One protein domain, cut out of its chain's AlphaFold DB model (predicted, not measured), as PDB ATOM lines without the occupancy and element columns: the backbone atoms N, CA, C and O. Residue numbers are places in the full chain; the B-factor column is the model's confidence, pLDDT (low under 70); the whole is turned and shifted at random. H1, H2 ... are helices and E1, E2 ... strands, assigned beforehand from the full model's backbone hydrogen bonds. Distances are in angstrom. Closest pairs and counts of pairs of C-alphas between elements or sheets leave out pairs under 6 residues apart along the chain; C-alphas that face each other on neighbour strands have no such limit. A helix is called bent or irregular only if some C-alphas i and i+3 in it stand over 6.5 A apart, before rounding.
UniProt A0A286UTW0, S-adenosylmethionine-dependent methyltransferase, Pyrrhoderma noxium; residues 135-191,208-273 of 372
ATOM      1  N   LEU A 135      33.162  31.024  18.334       77.19
ATOM      2  CA  LEU A 135      34.560  31.411  18.239       77.19
ATOM      3  C   LEU A 135      35.384  30.629  19.254       77.19
ATOM      4  O   LEU A 135      35.198  30.760  20.456       77.19
ATOM      5  N   ILE A 136      36.330  29.828  18.776       82.44
ATOM      6  CA  ILE A 136      37.244  29.098  19.652       82.44
ATOM      7  C   ILE A 136      38.478  29.965  19.922       82.44
ATOM      8  O   ILE A 136      39.208  30.332  18.997       82.44
ATOM      9  N   ARG A 137      38.739  30.248  21.197       85.69
ATOM     10  CA  ARG A 137      39.922  30.954  21.692       85.69
ATOM     11  C   ARG A 137      40.864  29.985  22.390       85.69
ATOM     12  O   ARG A 137      40.434  29.142  23.174       85.69
ATOM     13  N   LYS A 138      42.160  30.134  22.122       87.06
ATOM     14  CA  LYS A 138      43.228  29.449  22.851       87.06
ATOM     15  C   LYS A 138      43.878  30.458  23.791       87.06
ATOM     16  O   LYS A 138      44.460  31.429  23.321       87.06
ATOM     17  N   PHE A 139      43.786  30.216  25.090       91.38
ATOM     18  CA  PHE A 139      44.470  30.995  26.113       91.38
ATOM     19  C   PHE A 139      45.718  30.247  26.569       91.38
ATOM     20  O   PHE A 139      45.679  29.027  26.736       91.38
ATOM     21  N   SER A 140      46.815  30.978  26.744       91.12
ATOM     22  CA  SER A 140      48.081  30.463  27.254       91.12
ATOM     23  C   SER A 140      48.557  31.355  28.393       91.12
ATOM     24  O   SER A 140      48.573  32.579  28.256       91.12
ATOM     25  N   PHE A 141      48.918  30.737  29.512       92.75
ATOM     26  CA  PHE A 141      49.409  31.405  30.710       92.75
ATOM     27  C   PHE A 141      50.661  30.693  31.213       92.75
ATOM     28  O   PHE A 141      50.740  29.466  31.163       92.75
ATOM     29  N   ASN A 142      51.609  31.448  31.762       91.81
ATOM     30  CA  ASN A 142      52.796  30.871  32.389       91.81
ATOM     31  C   ASN A 142      52.557  30.691  33.887       91.81
ATOM     32  O   ASN A 142      52.279  31.656  34.597       91.81
ATOM     33  N   LEU A 143      52.690  29.457  34.367       92.06
ATOM     34  CA  LEU A 143      52.589  29.126  35.781       92.06
ATOM     35  C   LEU A 143      53.891  29.484  36.501       92.06
ATOM     36  O   LEU A 143      54.942  28.918  36.220       92.06
ATOM     37  N   SER A 144      53.830  30.393  37.466       89.56
ATOM     38  CA  SER A 144      54.961  30.705  38.341       89.56
ATOM     39  C   SER A 144      55.048  29.712  39.513       89.56
ATOM     40  O   SER A 144      54.005  29.306  40.031       89.56
ATOM     41  N   PRO A 145      56.253  29.318  39.974       87.81
ATOM     42  CA  PRO A 145      57.577  29.714  39.479       87.81
ATOM     43  C   PRO A 145      58.141  28.786  38.388       87.81
ATOM     44  O   PRO A 145      59.262  28.998  37.933       87.81
ATOM     45  N   THR A 146      57.414  27.740  37.981       87.06
ATOM     46  CA  THR A 146      57.930  26.713  37.056       87.06
ATOM     47  C   THR A 146      58.091  27.210  35.618       87.06
ATOM     48  O   THR A 146      58.814  26.600  34.836       87.06
ATOM     49  N   ASN A 147      57.426  28.317  35.276       86.81
ATOM     50  CA  ASN A 147      57.271  28.855  33.929       86.81
ATOM     51  C   ASN A 147      56.690  27.825  32.939       86.81
ATOM     52  O   ASN A 147      56.941  27.894  31.737       86.81
ATOM     53  N   GLU A 148      55.933  26.848  33.452       88.50
ATOM     54  CA  GLU A 148      55.206  25.886  32.626       88.50
ATOM     55  C   GLU A 148      53.999  26.552  31.967       88.50
ATOM     56  O   GLU A 148      53.266  27.313  32.600       88.50
ATOM     57  N   GLU A 149      53.758  26.212  30.705       93.19
ATOM     58  CA  GLU A 149      52.620  26.727  29.954       93.19
ATOM     59  C   GLU A 149      51.327  25.976  30.328       93.19
ATOM     60  O   GLU A 149      51.224  24.750  30.193       93.19
ATOM     61  N   ILE A 150      50.315  26.724  30.768       93.44
ATOM     62  CA  ILE A 150      48.940  26.263  30.953       93.44
ATOM     63  C   ILE A 150      48.108  26.754  29.774       93.44
ATOM     64  O   ILE A 150      47.975  27.954  29.548       93.44
ATOM     65  N   ILE A 151      47.521  25.807  29.044       94.00
ATOM     66  CA  ILE A 151      46.720  26.075  27.852       94.00
ATOM     67  C   ILE A 151      45.261  25.723  28.124       94.00
ATOM     68  O   ILE A 151      44.961  24.625  28.598       94.00
ATOM     69  N   LEU A 152      44.361  26.630  27.755       95.19
ATOM     70  CA  LEU A 152      42.917  26.413  27.745       95.19
ATOM     71  C   LEU A 152      42.347  26.716  26.367       95.19
ATOM     72  O   LEU A 152      42.763  27.666  25.703       95.19
ATOM     73  N   GLN A 153      41.362  25.928  25.959       93.81
ATOM     74  CA  GLN A 153      40.605  26.169  24.739       93.81
ATOM     75  C   GLN A 153      39.147  26.417  25.109       93.81
ATOM     76  O   GLN A 153      38.487  25.527  25.636       93.81
ATOM     77  N   LEU A 154      38.656  27.628  24.857       94.25
ATOM     78  CA  LEU A 154      37.302  28.039  25.214       94.25
ATOM     79  C   LEU A 154      36.532  28.458  23.975       94.25
ATOM     80  O   LEU A 154      37.082  29.056  23.054       94.25
ATOM     81  N   MET A 155      35.251  28.137  23.969       89.88
ATOM     82  CA  MET A 155      34.291  28.589  22.986       89.88
ATOM     83  C   MET A 155      33.584  29.829  23.522       89.88
ATOM     84  O   MET A 155      32.960  29.782  24.584       89.88
ATOM     85  N   ASP A 156      33.674  30.914  22.767       86.50
ATOM     86  CA  ASP A 156      32.773  32.051  22.857       86.50
ATOM     87  C   ASP A 156      31.572  31.790  21.935       86.50
ATOM     88  O   ASP A 156      31.725  31.324  20.799       86.50
ATOM     89  N   VAL A 157      30.371  32.108  22.409       83.19
ATOM     90  CA  VAL A 157      29.135  32.077  21.612       83.19
ATOM     91  C   VAL A 157      28.742  33.521  21.277       83.19
ATOM     92  O   VAL A 157      28.994  34.411  22.096       83.19
ATOM     93  N   PRO A 158      28.173  33.793  20.085       70.12
ATOM     94  CA  PRO A 158      27.715  35.129  19.726       70.12
ATOM     95  C   PRO A 158      26.751  35.693  20.758       70.12
ATOM     96  O   PRO A 158      25.972  34.949  21.354       70.12
ATOM     97  N   LEU A 159      26.792  37.013  20.910       67.88
ATOM     98  CA  LEU A 159      25.779  37.720  21.675       67.88
ATOM     99  C   LEU A 159      24.442  37.586  20.958       67.88
ATOM    100  O   LEU A 159      24.354  37.863  19.758       67.88
ATOM    101  N   ASP A 160      23.424  37.185  21.704       69.12
ATOM    102  CA  ASP A 160      22.055  37.340  21.255       69.12
ATOM    103  C   ASP A 160      21.634  38.792  21.522       69.12
ATOM    104  O   ASP A 160      21.598  39.241  22.668       69.12
ATOM    105  N   ASN A 161      21.382  39.558  20.458       65.69
ATOM    106  CA  ASN A 161      21.023  40.975  20.577       65.69
ATOM    107  C   ASN A 161      19.651  41.181  21.239       65.69
ATOM    108  O   ASN A 161      19.381  42.283  21.721       65.69
ATOM    109  N   ASP A 162      18.812  40.143  21.270       68.06
ATOM    110  CA  ASP A 162      17.507  40.166  21.930       68.06
ATOM    111  C   ASP A 162      17.588  39.677  23.391       68.06
ATOM    112  O   ASP A 162      16.622  39.811  24.145       68.06
ATOM    113  N   ASP A 163      18.752  39.173  23.822       72.62
ATOM    114  CA  ASP A 163      18.992  38.646  25.165       72.62
ATOM    115  C   ASP A 163      20.370  39.065  25.711       72.62
ATOM    116  O   ASP A 163      21.371  38.342  25.665       72.62
ATOM    117  N   TYR A 164      20.406  40.255  26.313       68.06
ATOM    118  CA  TYR A 164      21.600  40.806  26.959       68.06
ATOM    119  C   TYR A 164      22.062  40.017  28.196       68.06
ATOM    120  O   TYR A 164      23.181  40.242  28.655       68.06
ATOM    121  N   ALA A 165      21.262  39.090  28.741       70.19
ATOM    122  CA  ALA A 165      21.713  38.218  29.828       70.19
ATOM    123  C   ALA A 165      22.659  37.111  29.321       70.19
ATOM    124  O   ALA A 165      23.416  36.528  30.098       70.19
ATOM    125  N   SER A 166      22.702  36.874  28.004       75.44
ATOM    126  CA  SER A 166      23.603  35.912  27.360       75.44
ATOM    127  C   SER A 166      25.066  36.374  27.251       75.44
ATOM    128  O   SER A 166      25.924  35.597  26.827       75.44
ATOM    129  N   VAL A 167      25.398  37.602  27.679       80.25
ATOM    130  CA  VAL A 167      26.749  38.195  27.561       80.25
ATOM    131  C   VAL A 167      27.862  37.383  28.227       80.25
ATOM    132  O   VAL A 167      29.025  37.498  27.833       80.25
ATOM    133  N   GLY A 168      27.526  36.534  29.204       80.31
ATOM    134  CA  GLY A 168      28.463  35.596  29.828       80.31
ATOM    135  C   GLY A 168      28.995  34.524  28.869       80.31
ATOM    136  O   GLY A 168      29.982  33.859  29.167       80.31
ATOM    137  N   ALA A 169      28.389  34.360  27.690       83.38
ATOM    138  CA  ALA A 169      28.834  33.388  26.701       83.38
ATOM    139  C   ALA A 169      30.080  33.846  25.919       83.38
ATOM    140  O   ALA A 169      30.632  33.055  25.154       83.38
ATOM    141  N   GLN A 170      30.535  35.087  26.127       85.81
ATOM    142  CA  GLN A 170      31.810  35.603  25.634       85.81
ATOM    143  C   GLN A 170      32.850  35.695  26.752       85.81
ATOM    144  O   GLN A 170      32.527  35.977  27.907       85.81
ATOM    145  N   THR A 171      34.123  35.513  26.406       89.69
ATOM    146  CA  THR A 171      35.218  35.693  27.359       89.69
ATOM    147  C   THR A 171      35.558  37.176  27.516       89.69
ATOM    148  O   THR A 171      35.934  37.848  26.554       89.69
ATOM    149  N   TRP A 172      35.477  37.684  28.746       89.88
ATOM    150  CA  TRP A 172      35.744  39.087  29.079       89.88
ATOM    151  C   TRP A 172      37.167  39.315  29.599       89.88
ATOM    152  O   TRP A 172      37.751  38.449  30.249       89.88
ATOM    153  N   GLY A 173      37.712  40.519  29.377       89.31
ATOM    154  CA  GLY A 173      39.094  40.859  29.750       89.31
ATOM    155  C   GLY A 173      39.406  40.652  31.234       89.31
ATOM    156  O   GLY A 173      40.478  40.156  31.557       89.31
ATOM    157  N   ALA A 174      38.443  40.913  32.129       91.88
ATOM    158  CA  ALA A 174      38.598  40.673  33.568       91.88
ATOM    159  C   ALA A 174      38.930  39.205  33.895       91.88
ATOM    160  O   ALA A 174      39.770  38.950  34.752       91.88
ATOM    161  N   ALA A 175      38.328  38.247  33.180       96.06
ATOM    162  CA  ALA A 175      38.604  36.825  33.368       96.06
ATOM    163  C   ALA A 175      40.025  36.462  32.909       96.06
ATOM    164  O   ALA A 175      40.716  35.696  33.578       96.06
ATOM    165  N   VAL A 176      40.490  37.046  31.797       94.50
ATOM    166  CA  VAL A 176      41.858  36.831  31.294       94.50
ATOM    167  C   VAL A 176      42.886  37.407  32.263       94.50
ATOM    168  O   VAL A 176      43.833  36.723  32.640       94.50
ATOM    169  N   VAL A 177      42.651  38.637  32.721       94.00
ATOM    170  CA  VAL A 177      43.471  39.326  33.720       94.00
ATOM    171  C   VAL A 177      43.529  38.536  35.026       94.00
ATOM    172  O   VAL A 177      44.610  38.338  35.574       94.00
ATOM    173  N   MET A 178      42.386  38.051  35.518       96.75
ATOM    174  CA  MET A 178      42.317  37.289  36.763       96.75
ATOM    175  C   MET A 178      43.034  35.938  36.650       96.75
ATOM    176  O   MET A 178      43.763  35.567  37.568       96.75
ATOM    177  N   ALA A 179      42.885  35.224  35.530       96.88
ATOM    178  CA  ALA A 179      43.617  33.984  35.281       96.88
ATOM    179  C   ALA A 179      45.139  34.221  35.233       96.88
ATOM    180  O   ALA A 179      45.893  33.490  35.873       96.88
ATOM    181  N   ASP A 180      45.593  35.279  34.554       94.81
ATOM    182  CA  ASP A 180      47.008  35.667  34.517       94.81
ATOM    183  C   ASP A 180      47.546  36.044  35.912       94.81
ATOM    184  O   ASP A 180      48.620  35.599  36.312       94.81
ATOM    185  N   MET A 181      46.776  36.806  36.696       95.12
ATOM    186  CA  MET A 181      47.077  37.133  38.095       95.12
ATOM    187  C   MET A 181      47.258  35.878  38.960       95.12
ATOM    188  O   MET A 181      48.285  35.735  39.628       95.12
ATOM    189  N   LEU A 182      46.292  34.956  38.905       95.69
ATOM    190  CA  LEU A 182      46.296  33.695  39.648       95.69
ATOM    191  C   LEU A 182      47.509  32.830  39.306       95.69
ATOM    192  O   LEU A 182      48.194  32.353  40.206       95.69
ATOM    193  N   LEU A 183      47.797  32.634  38.018       94.62
ATOM    194  CA  LEU A 183      48.882  31.752  37.576       94.62
ATOM    195  C   LEU A 183      50.270  32.381  37.771       94.62
ATOM    196  O   LEU A 183      51.247  31.653  37.957       94.62
ATOM    197  N   ALA A 184      50.362  33.714  37.813       94.19
ATOM    198  CA  ALA A 184      51.593  34.424  38.149       94.19
ATOM    199  C   ALA A 184      51.976  34.311  39.637       94.19
ATOM    200  O   ALA A 184      53.154  34.455  39.970       94.19
ATOM    201  N   SER A 185      51.018  34.067  40.540       93.44
ATOM    202  CA  SER A 185      51.302  33.893  41.972       93.44
ATOM    203  C   SER A 185      50.258  33.024  42.702       93.44
ATOM    204  O   SER A 185      49.552  33.534  43.572       93.44
ATOM    205  N   PRO A 186      50.155  31.709  42.409       93.81
ATOM    206  CA  PRO A 186      49.069  30.852  42.908       93.81
ATOM    207  C   PRO A 186      48.833  30.918  44.425       93.81
ATOM    208  O   PRO A 186      47.690  31.039  44.875       93.81
ATOM    209  N   SER A 187      49.901  30.903  45.226       91.88
ATOM    210  CA  SER A 187      49.806  30.909  46.689       91.88
ATOM    211  C   SER A 187      49.297  32.226  47.273       91.88
ATOM    212  O   SER A 187      48.588  32.210  48.280       91.88
ATOM    213  N   SER A 188      49.529  33.365  46.611       92.12
ATOM    214  CA  SER A 188      48.964  34.666  47.019       92.12
ATOM    215  C   SER A 188      47.427  34.692  46.957       92.12
ATOM    216  O   SER A 188      46.775  35.455  47.687       92.12
ATOM    217  N   TYR A 189      46.852  33.814  46.130       93.94
ATOM    218  CA  TYR A 189      45.414  33.588  45.967       93.94
ATOM    219  C   TYR A 189      44.914  32.343  46.718       93.94
ATOM    220  O   TYR A 189      43.827  31.840  46.450       93.94
ATOM    221  N   GLY A 190      45.703  31.825  47.665       90.94
ATOM    222  CA  GLY A 190      45.303  30.709  48.520       90.94
ATOM    223  C   GLY A 190      45.280  29.346  47.827       90.94
ATOM    224  O   GLY A 190      44.716  28.405  48.383       90.94
ATOM    225  N   LEU A 191      45.881  29.212  46.637       91.56
ATOM    226  CA  LEU A 191      46.048  27.902  46.014       91.56
ATOM    227  C   LEU A 191      47.165  27.120  46.731       91.56
ATOM    228  O   LEU A 191      48.232  27.681  46.992       91.56
ATOM    229  N   ARG A 208      38.354  23.046  47.596       94.88
ATOM    230  CA  ARG A 208      37.106  23.418  46.911       94.88
ATOM    231  C   ARG A 208      37.191  24.838  46.382       94.88
ATOM    232  O   ARG A 208      37.518  25.751  47.133       94.88
ATOM    233  N   VAL A 209      36.857  25.009  45.108       97.31
ATOM    234  CA  VAL A 209      36.787  26.309  44.434       97.31
ATOM    235  C   VAL A 209      35.392  26.477  43.857       97.31
ATOM    236  O   VAL A 209      34.874  25.574  43.203       97.31
ATOM    237  N   LEU A 210      34.796  27.640  44.095       98.19
ATOM    238  CA  LEU A 210      33.530  28.057  43.509       98.19
ATOM    239  C   LEU A 210      33.777  29.330  42.700       98.19
ATOM    240  O   LEU A 210      34.313  30.296  43.238       98.19
ATOM    241  N   GLU A 211      33.367  29.341  41.437       98.50
ATOM    242  CA  GLU A 211      33.363  30.543  40.602       98.50
ATOM    243  C   GLU A 211      31.924  31.040  40.437       98.50
ATOM    244  O   GLU A 211      31.050  30.291  39.988       98.50
ATOM    245  N   LEU A 212      31.677  32.294  40.825       97.69
ATOM    246  CA  LEU A 212      30.404  32.991  40.642       97.69
ATOM    247  C   LEU A 212      30.431  33.738  39.305       97.69
ATOM    248  O   LEU A 212      31.304  34.580  39.114       97.69
ATOM    249  N   GLY A 213      29.465  33.483  38.418       96.44
ATOM    250  CA  GLY A 213      29.390  34.174  37.123       96.44
ATOM    251  C   GLY A 213      30.542  33.768  36.208       96.44
ATOM    252  O   GLY A 213      31.261  34.612  35.678       96.44
ATOM    253  N   ALA A 214      30.751  32.458  36.086       97.81
ATOM    254  CA  ALA A 214      31.898  31.870  35.413       97.81
ATOM    255  C   ALA A 214      31.930  32.166  33.907       97.81
ATOM    256  O   ALA A 214      32.995  32.075  33.293       97.81
ATOM    257  N   GLY A 215      30.791  32.500  33.287       96.56
ATOM    258  CA  GLY A 215      30.725  32.798  31.863       96.56
ATOM    259  C   GLY A 215      31.245  31.637  31.012       96.56
ATOM    260  O   GLY A 215      30.662  30.554  30.979       96.56
ATOM    261  N   THR A 216      32.387  31.831  30.346       96.94
ATOM    262  CA  THR A 216      33.055  30.778  29.557       96.94
ATOM    263  C   THR A 216      33.856  29.778  30.397       96.94
ATOM    264  O   THR A 216      34.224  28.721  29.878       96.94
ATOM    265  N   GLY A 217      34.093  30.075  31.679       98.12
ATOM    266  CA  GLY A 217      34.777  29.224  32.656       98.12
ATOM    267  C   GLY A 217      36.285  29.442  32.749       98.12
ATOM    268  O   GLY A 217      36.976  28.618  33.342       98.12
ATOM    269  N   LEU A 218      36.819  30.502  32.135       98.25
ATOM    270  CA  LEU A 218      38.264  30.703  31.997       98.25
ATOM    271  C   LEU A 218      39.022  30.624  33.329       98.25
ATOM    272  O   LEU A 218      40.027  29.917  33.408       98.25
ATOM    273  N   VAL A 219      38.554  31.324  34.363       98.50
ATOM    274  CA  VAL A 219      39.290  31.445  35.627       98.50
ATOM    275  C   VAL A 219      39.288  30.118  36.380       98.50
ATOM    276  O   VAL A 219      40.355  29.588  36.699       98.50
ATOM    277  N   GLY A 220      38.117  29.533  36.623       98.38
ATOM    278  CA  GLY A 220      37.999  28.275  37.348       98.38
ATOM    279  C   GLY A 220      38.656  27.105  36.617       98.38
ATOM    280  O   GLY A 220      39.295  26.272  37.259       98.38
ATOM    281  N   LEU A 221      38.598  27.061  35.279       98.56
ATOM    282  CA  LEU A 221      39.309  26.048  34.489       98.56
ATOM    283  C   LEU A 221      40.834  26.244  34.523       98.56
ATOM    284  O   LEU A 221      41.568  25.253  34.518       98.56
ATOM    285  N   ALA A 222      41.331  27.482  34.609       98.06
ATOM    286  CA  ALA A 222      42.760  27.748  34.791       98.06
ATOM    287  C   ALA A 222      43.241  27.241  36.153       98.06
ATOM    288  O   ALA A 222      44.226  26.506  36.227       98.06
ATOM    289  N   VAL A 223      42.489  27.534  37.218       97.50
ATOM    290  CA  VAL A 223      42.752  27.007  38.566       97.50
ATOM    291  C   VAL A 223      42.701  25.478  38.580       97.50
ATOM    292  O   VAL A 223      43.596  24.835  39.128       97.50
ATOM    293  N   ALA A 224      41.713  24.877  37.913       96.94
ATOM    294  CA  ALA A 224      41.604  23.429  37.767       96.94
ATOM    295  C   ALA A 224      42.861  22.819  37.119       96.94
ATOM    296  O   ALA A 224      43.348  21.790  37.582       96.94
ATOM    297  N   LYS A 225      43.427  23.465  36.085       95.75
ATOM    298  CA  LYS A 225      44.654  22.991  35.423       95.75
ATOM    299  C   LYS A 225      45.866  23.073  36.344       95.75
ATOM    300  O   LYS A 225      46.675  22.148  36.341       95.75
ATOM    301  N   VAL A 226      45.976  24.132  37.146       94.12
ATOM    302  CA  VAL A 226      47.042  24.261  38.152       94.12
ATOM    303  C   VAL A 226      46.941  23.138  39.187       94.12
ATOM    304  O   VAL A 226      47.928  22.449  39.434       94.12
ATOM    305  N   LEU A 227      45.747  22.886  39.730       93.56
ATOM    306  CA  LEU A 227      45.529  21.856  40.754       93.56
ATOM    307  C   LEU A 227      45.728  20.431  40.212       93.56
ATOM    308  O   LEU A 227      46.300  19.580  40.894       93.56
ATOM    309  N   GLU A 228      45.326  20.175  38.962       91.56
ATOM    310  CA  GLU A 228      45.556  18.895  38.282       91.56
ATOM    311  C   GLU A 228      47.059  18.628  38.109       91.56
ATOM    312  O   GLU A 228      47.528  17.509  38.341       91.56
ATOM    313  N   ARG A 229      47.835  19.670  37.777       88.88
ATOM    314  CA  ARG A 229      49.300  19.609  37.639       88.88
ATOM    315  C   ARG A 229      50.002  19.341  38.962       88.88
ATOM    316  O   ARG A 229      50.899  18.501  39.014       88.88
ATOM    317  N   THR A 230      49.577  20.000  40.038       87.06
ATOM    318  CA  THR A 230      50.128  19.781  41.385       87.06
ATOM    319  C   THR A 230      49.619  18.494  42.037       87.06
ATOM    320  O   THR A 230      50.055  18.156  43.138       87.06
ATOM    321  N   ARG A 231      48.735  17.749  41.350       88.38
ATOM    322  CA  ARG A 231      48.041  16.549  41.843       88.38
ATOM    323  C   ARG A 231      47.277  16.800  43.141       88.38
ATOM    324  O   ARG A 231      47.153  15.902  43.974       88.38
ATOM    325  N   THR A 232      46.778  18.016  43.320       89.12
ATOM    326  CA  THR A 232      46.002  18.396  44.494       89.12
ATOM    327  C   THR A 232      44.569  17.892  44.322       89.12
ATOM    328  O   THR A 232      43.906  18.316  43.373       89.12
ATOM    329  N   PRO A 233      44.053  17.032  45.223       91.88
ATOM    330  CA  PRO A 233      42.652  16.634  45.193       91.88
ATOM    331  C   PRO A 233      41.748  17.864  45.291       91.88
ATOM    332  O   PRO A 233      41.775  18.560  46.310       91.88
ATOM    333  N   ALA A 234      40.963  18.145  44.251       93.81
ATOM    334  CA  ALA A 234      40.141  19.346  44.199       93.81
ATOM    335  C   ALA A 234      38.766  19.146  43.550       93.81
ATOM    336  O   ALA A 234      38.576  18.317  42.661       93.81
ATOM    337  N   GLU A 235      37.806  19.958  43.981       96.00
ATOM    338  CA  GLU A 235      36.488  20.106  43.371       96.00
ATOM    339  C   GLU A 235      36.293  21.565  42.951       96.00
ATOM    340  O   GLU A 235      36.355  22.476  43.775       96.00
ATOM    341  N   ILE A 236      36.057  21.771  41.660       97.94
ATOM    342  CA  ILE A 236      35.829  23.071  41.038       97.94
ATOM    343  C   ILE A 236      34.366  23.132  40.616       97.94
ATOM    344  O   ILE A 236      33.880  22.266  39.882       97.94
ATOM    345  N   ILE A 237      33.653  24.140  41.097       98.50
ATOM    346  CA  ILE A 237      32.236  24.353  40.825       98.50
ATOM    347  C   ILE A 237      32.122  25.673  40.070       98.50
ATOM    348  O   ILE A 237      32.367  26.740  40.626       98.50
ATOM    349  N   LEU A 238      31.788  25.593  38.788       98.75
ATOM    350  CA  LEU A 238      31.607  26.750  37.919       98.75
ATOM    351  C   LEU A 238      30.119  27.086  37.884       98.75
ATOM    352  O   LEU A 238      29.306  26.215  37.558       98.75
ATOM    353  N   THR A 239      29.755  28.316  38.237       98.44
ATOM    354  CA  THR A 239      28.346  28.711  38.318       98.44
ATOM    355  C   THR A 239      28.012  29.897  37.445       98.44
ATOM    356  O   THR A 239      28.812  30.814  37.289       98.44
ATOM    357  N   ASP A 240      26.811  29.867  36.886       97.38
ATOM    358  CA  ASP A 240      26.201  30.965  36.145       97.38
ATOM    359  C   ASP A 240      24.671  30.846  36.275       97.38
ATOM    360  O   ASP A 240      24.178  29.846  36.806       97.38
ATOM    361  N   VAL A 241      23.914  31.833  35.806       94.31
ATOM    362  CA  VAL A 241      22.442  31.818  35.862       94.31
ATOM    363  C   VAL A 241      21.830  31.532  34.494       94.31
ATOM    364  O   VAL A 241      20.808  30.857  34.388       94.31
ATOM    365  N   HIS A 242      22.467  32.002  33.419       92.44
ATOM    366  CA  HIS A 242      21.817  32.022  32.120       92.44
ATOM    367  C   HIS A 242      21.887  30.648  31.419       92.44
ATOM    368  O   HIS A 242      22.988  30.126  31.213       92.44
ATOM    369  N   PRO A 243      20.764  30.043  30.971       92.56
ATOM    370  CA  PRO A 243      20.762  28.689  30.400       92.56
ATOM    371  C   PRO A 243      21.699  28.492  29.199       92.56
ATOM    372  O   PRO A 243      22.360  27.452  29.083       92.56
ATOM    373  N   ALA A 244      21.792  29.487  28.310       89.94
ATOM    374  CA  ALA A 244      22.699  29.429  27.163       89.94
ATOM    375  C   ALA A 244      24.174  29.491  27.600       89.94
ATOM    376  O   ALA A 244      25.005  28.745  27.075       89.94
ATOM    377  N   VAL A 245      24.487  30.307  28.615       94.00
ATOM    378  CA  VAL A 245      25.839  30.421  29.184       94.00
ATOM    379  C   VAL A 245      26.223  29.114  29.868       94.00
ATOM    380  O   VAL A 245      27.268  28.552  29.561       94.00
ATOM    381  N   LEU A 246      25.335  28.546  30.689       96.75
ATOM    382  CA  LEU A 246      25.535  27.249  31.340       96.75
ATOM    383  C   LEU A 246      25.753  26.110  30.336       96.75
ATOM    384  O   LEU A 246      26.547  25.201  30.587       96.75
ATOM    385  N   THR A 247      25.057  26.139  29.198       95.38
ATOM    386  CA  THR A 247      25.248  25.158  28.121       95.38
ATOM    387  C   THR A 247      26.646  25.281  27.514       95.38
ATOM    388  O   THR A 247      27.351  24.277  27.403       95.38
ATOM    389  N   ASN A 248      27.084  26.502  27.196       95.19
ATOM    390  CA  ASN A 248      28.424  26.759  26.670       95.19
ATOM    391  C   ASN A 248      29.532  26.420  27.687       95.19
ATOM    392  O   ASN A 248      30.514  25.756  27.357       95.19
ATOM    393  N   LEU A 249      29.341  26.794  28.952       97.88
ATOM    394  CA  LEU A 249      30.244  26.507  30.063       97.88
ATOM    395  C   LEU A 249      30.450  24.999  30.257       97.88
ATOM    396  O   LEU A 249      31.578  24.547  30.456       97.88
ATOM    397  N   LYS A 250      29.387  24.191  30.125       97.62
ATOM    398  CA  LYS A 250      29.489  22.719  30.122       97.62
ATOM    399  C   LYS A 250      30.340  22.213  28.961       97.62
ATOM    400  O   LYS A 250      31.200  21.360  29.178       97.62
ATOM    401  N   THR A 251      30.140  22.739  27.751       95.56
ATOM    402  CA  THR A 251      30.965  22.391  26.584       95.56
ATOM    403  C   THR A 251      32.440  22.721  26.827       95.56
ATOM    404  O   THR A 251      33.294  21.856  26.627       95.56
ATOM    405  N   ASN A 252      32.743  23.917  27.338       97.62
ATOM    406  CA  ASN A 252      34.109  24.332  27.665       97.62
ATOM    407  C   ASN A 252      34.734  23.467  28.763       97.62
ATOM    408  O   ASN A 252      35.876  23.020  28.625       97.62
ATOM    409  N   SER A 253      33.981  23.165  29.823       97.25
ATOM    410  CA  SER A 253      34.436  22.295  30.909       97.25
ATOM    411  C   SER A 253      34.798  20.901  30.399       97.25
ATOM    412  O   SER A 253      35.894  20.421  30.677       97.25
ATOM    413  N   VAL A 254      33.917  20.257  29.626       96.06
ATOM    414  CA  VAL A 254      34.154  18.903  29.091       96.06
ATOM    415  C   VAL A 254      35.317  18.890  28.099       96.06
ATOM    416  O   VAL A 254      36.109  17.952  28.108       96.06
ATOM    417  N   SER A 255      35.462  19.934  27.277       94.44
ATOM    418  CA  SER A 255      36.568  20.030  26.319       94.44
ATOM    419  C   SER A 255      37.939  20.127  26.998       94.44
ATOM    420  O   SER A 255      38.921  19.646  26.438       94.44
ATOM    421  N   ASN A 256      38.030  20.754  28.177       95.88
ATOM    422  CA  ASN A 256      39.297  20.925  28.900       95.88
ATOM    423  C   ASN A 256      39.537  19.833  29.957       95.88
ATOM    424  O   ASN A 256      40.693  19.537  30.275       95.88
ATOM    425  N   PHE A 257      38.470  19.228  30.481       94.75
ATOM    426  CA  PHE A 257      38.489  18.162  31.486       94.75
ATOM    427  C   PHE A 257      37.521  17.044  31.077       94.75
ATOM    428  O   PHE A 257      36.449  16.894  31.674       94.75
ATOM    429  N   PRO A 258      37.862  16.255  30.041       90.12
ATOM    430  CA  PRO A 258      37.038  15.125  29.645       90.12
ATOM    431  C   PRO A 258      36.957  14.111  30.797       90.12
ATOM    432  O   PRO A 258      37.939  13.947  31.531       90.12
ATOM    433  N   PRO A 259      35.825  13.400  30.969       83.25
ATOM    434  CA  PRO A 259      35.680  12.408  32.027       83.25
ATOM    435  C   PRO A 259      36.803  11.365  31.962       83.25
ATOM    436  O   PRO A 259      36.852  10.539  31.052       83.25
ATOM    437  N   SER A 260      37.718  11.402  32.932       80.06
ATOM    438  CA  SER A 260      38.854  10.485  33.014       80.06
ATOM    439  C   SER A 260      38.891   9.817  34.384       80.06
ATOM    440  O   SER A 260      38.656  10.437  35.422       80.06
ATOM    441  N   LYS A 261      39.162   8.509  34.400       70.75
ATOM    442  CA  LYS A 261      39.380   7.784  35.653       70.75
ATOM    443  C   LYS A 261      40.771   8.161  36.164       70.75
ATOM    444  O   LYS A 261      41.758   7.784  35.543       70.75
ATOM    445  N   GLY A 262      40.839   8.892  37.276       76.25
ATOM    446  CA  GLY A 262      42.099   9.206  37.958       76.25
ATOM    447  C   GLY A 262      42.565  10.663  37.901       76.25
ATOM    448  O   GLY A 262      43.666  10.926  38.382       76.25
ATOM    449  N   SER A 263      41.776  11.611  37.373       85.12
ATOM    450  CA  SER A 263      42.095  13.029  37.606       85.12
ATOM    451  C   SER A 263      41.952  13.354  39.095       85.12
ATOM    452  O   SER A 263      41.022  12.896  39.761       85.12
ATOM    453  N   SER A 264      42.890  14.145  39.613       89.44
ATOM    454  CA  SER A 264      42.822  14.683  40.976       89.44
ATOM    455  C   SER A 264      41.788  15.805  41.099       89.44
ATOM    456  O   SER A 264      41.418  16.171  42.211       89.44
ATOM    457  N   VAL A 265      41.280  16.317  39.973       93.75
ATOM    458  CA  VAL A 265      40.360  17.450  39.933       93.75
ATOM    459  C   VAL A 265      39.026  17.036  39.327       93.75
ATOM    460  O   VAL A 265      38.956  16.466  38.240       93.75
ATOM    461  N   LYS A 266      37.943  17.367  40.026       95.38
ATOM    462  CA  LYS A 266      36.570  17.234  39.540       95.38
ATOM    463  C   LYS A 266      36.030  18.616  39.201       95.38
ATOM    464  O   LYS A 266      35.965  19.469  40.079       95.38
ATOM    465  N   VAL A 267      35.596  18.822  37.961       97.69
ATOM    466  CA  VAL A 267      34.949  20.071  37.529       97.69
ATOM    467  C   VAL A 267      33.456  19.821  37.328       97.69
ATOM    468  O   VAL A 267      33.070  18.847  36.682       97.69
ATOM    469  N   SER A 268      32.606  20.675  37.897       97.69
ATOM    470  CA  SER A 268      31.153  20.627  37.707       97.69
ATOM    471  C   SER A 268      30.591  22.002  37.356       97.69
ATOM    472  O   SER A 268      31.164  23.023  37.725       97.69
ATOM    473  N   VAL A 269      29.474  22.013  36.626       98.50
ATOM    474  CA  VAL A 269      28.767  23.233  36.218       98.50
ATOM    475  C   VAL A 269      27.375  23.220  36.832       98.50
ATOM    476  O   VAL A 269      26.631  22.257  36.629       98.50
ATOM    477  N   VAL A 270      27.027  24.272  37.571       97.88
ATOM    478  CA  VAL A 270      25.777  24.366  38.342       97.88
ATOM    479  C   VAL A 270      25.106  25.718  38.098       97.88
ATOM    480  O   VAL A 270      25.783  26.732  37.982       97.88
ATOM    481  N   SER A 271      23.774  25.728  38.014       97.50
ATOM    482  CA  SER A 271      23.003  26.974  37.948       97.50
ATOM    483  C   SER A 271      22.972  27.636  39.321       97.50
ATOM    484  O   SER A 271      22.652  26.964  40.302       97.50
ATOM    485  N   LEU A 272      23.273  28.927  39.399       96.25
ATOM    486  CA  LEU A 272      23.188  29.694  40.637       96.25
ATOM    487  C   LEU A 272      22.804  31.142  40.322       96.25
ATOM    488  O   LEU A 272      23.577  31.869  39.702       96.25
ATOM    489  N   ASP A 273      21.617  31.538  40.771       93.06
ATOM    490  CA  ASP A 273      21.135  32.914  40.698       93.06
ATOM    491  C   ASP A 273      21.493  33.654  41.996       93.06
ATOM    492  O   ASP A 273      21.160  33.213  43.098       93.06
TER     493      ASP A 273
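AT A GLANCE: This is residues 135 to 191 and 208 to 273 of the 372 residues of the protein "S-adenosylmethionine-dependent methyltransferase" of Pyrrhoderma noxium (UniProt A0A286UTW0). A small parallel sheet, E3 E4 E5, has helices H4 and H5 packed on one face, and the long hairpin of E1 and E2 packs through E2 on the far side of these two helices. H2 packs beside H4 and on E1, while the small helices H1 and H3 lie near opposite ends of the long axis. The printed part has 123 residues with five named helices and five named strands, in the order E1 E2 H1 H2 H3 E3 H4 E4 H5 E5; its class is mixed, helices and strands. The whole is compact, with a radius of gyration of the C-alphas of 13.9 A, and elongated, spanning 45 by 29 by 24 A.

IN THESE COORDINATES: E1, residues 135 to 143, begins at C-alpha 135 (34.560, 31.411, 18.239) and is 25.3 A long; E2, residues 148 to 156, is 25.2 A long. H1, residues 164 to 169, is 10.4 A long and irregular, with C-alphas 165 and 168 7.2 A apart. H2, residues 173 to 184, measures 16.4 A, and H3, residues 186 to 189, 5.5 A. E3, residues 208 to 212, measures 13.3 A. H4, residues 218 to 229, measures 16.6 A and begins at C-alpha 218 (38.264, 30.703, 31.997). E4, residues 234 to 240, and E5, residues 265 to 271, are each 19.9 A long, and H5, residues 243 to 256, is 20.2 A long. C-alpha 271 is at (23.003, 26.974, 37.948).

HOW THE PARTS SIT: In the sheet E3 E4 E5, E3 and E4 are parallel at 12 degrees, with N 209 and O 235 2.9 A apart, within hydrogen-bond range. E4 and E5 are parallel at 21 degrees, with N 236 and O 266 at 2.8 A. H4 and H5 lie on the same face, at heights over the sheet of 8.6 A and 8.7 A, in two right-handed strand-helix-strand units, parallel neighbour strands with a helix between: E3, H4, E4 and E4, H5, E5. This makes two layers, helices on one face of the sheet. H4 and H5 are close but not clearly touching; their closest C-alphas, of Leu 221 and Ser 253, are 7.1 A apart. The hairpin E1 and E2 is antiparallel at 159 degrees, with N 137 and O 154 at 2.8 A. The closest C-alphas of E2 and H5, of Leu 154 and Asn 252, are 5.5 A apart. H2 touches H4 at a shallow tilt of 20 degrees, the same way; the closest C-alphas, of Ala 179 and Val 219, are 5.0 A apart. H5, with residues 244 to 249 alone, touches H1, where the C-alphas of Ala 169 and Val 245 are closest at 4.9 A. H3 is close to H2 but not clearly touching; their closest C-alphas, of Leu 182 and Tyr 189, are 6.4 A apart. In H2, H4 and H5 every O i to N i+4 pair is within hydrogen-bond range; H1 has 0 of 2, with 1 of 3 O i to N i+3 pairs, and H3 is too short for an O i to N i+4 pair.

THE WHOLE: The two farthest C-alphas, of Thr 146 and Asp 162, are 45.2 A apart. Residues 192 to 207 are not printed; C-alphas 191 and 208 are 10.0 A apart across the cut. Of the links printed whole, none is long. The mean pLDDT of the printed part is 91.0, with residues 159 to 162 and 164 under 70.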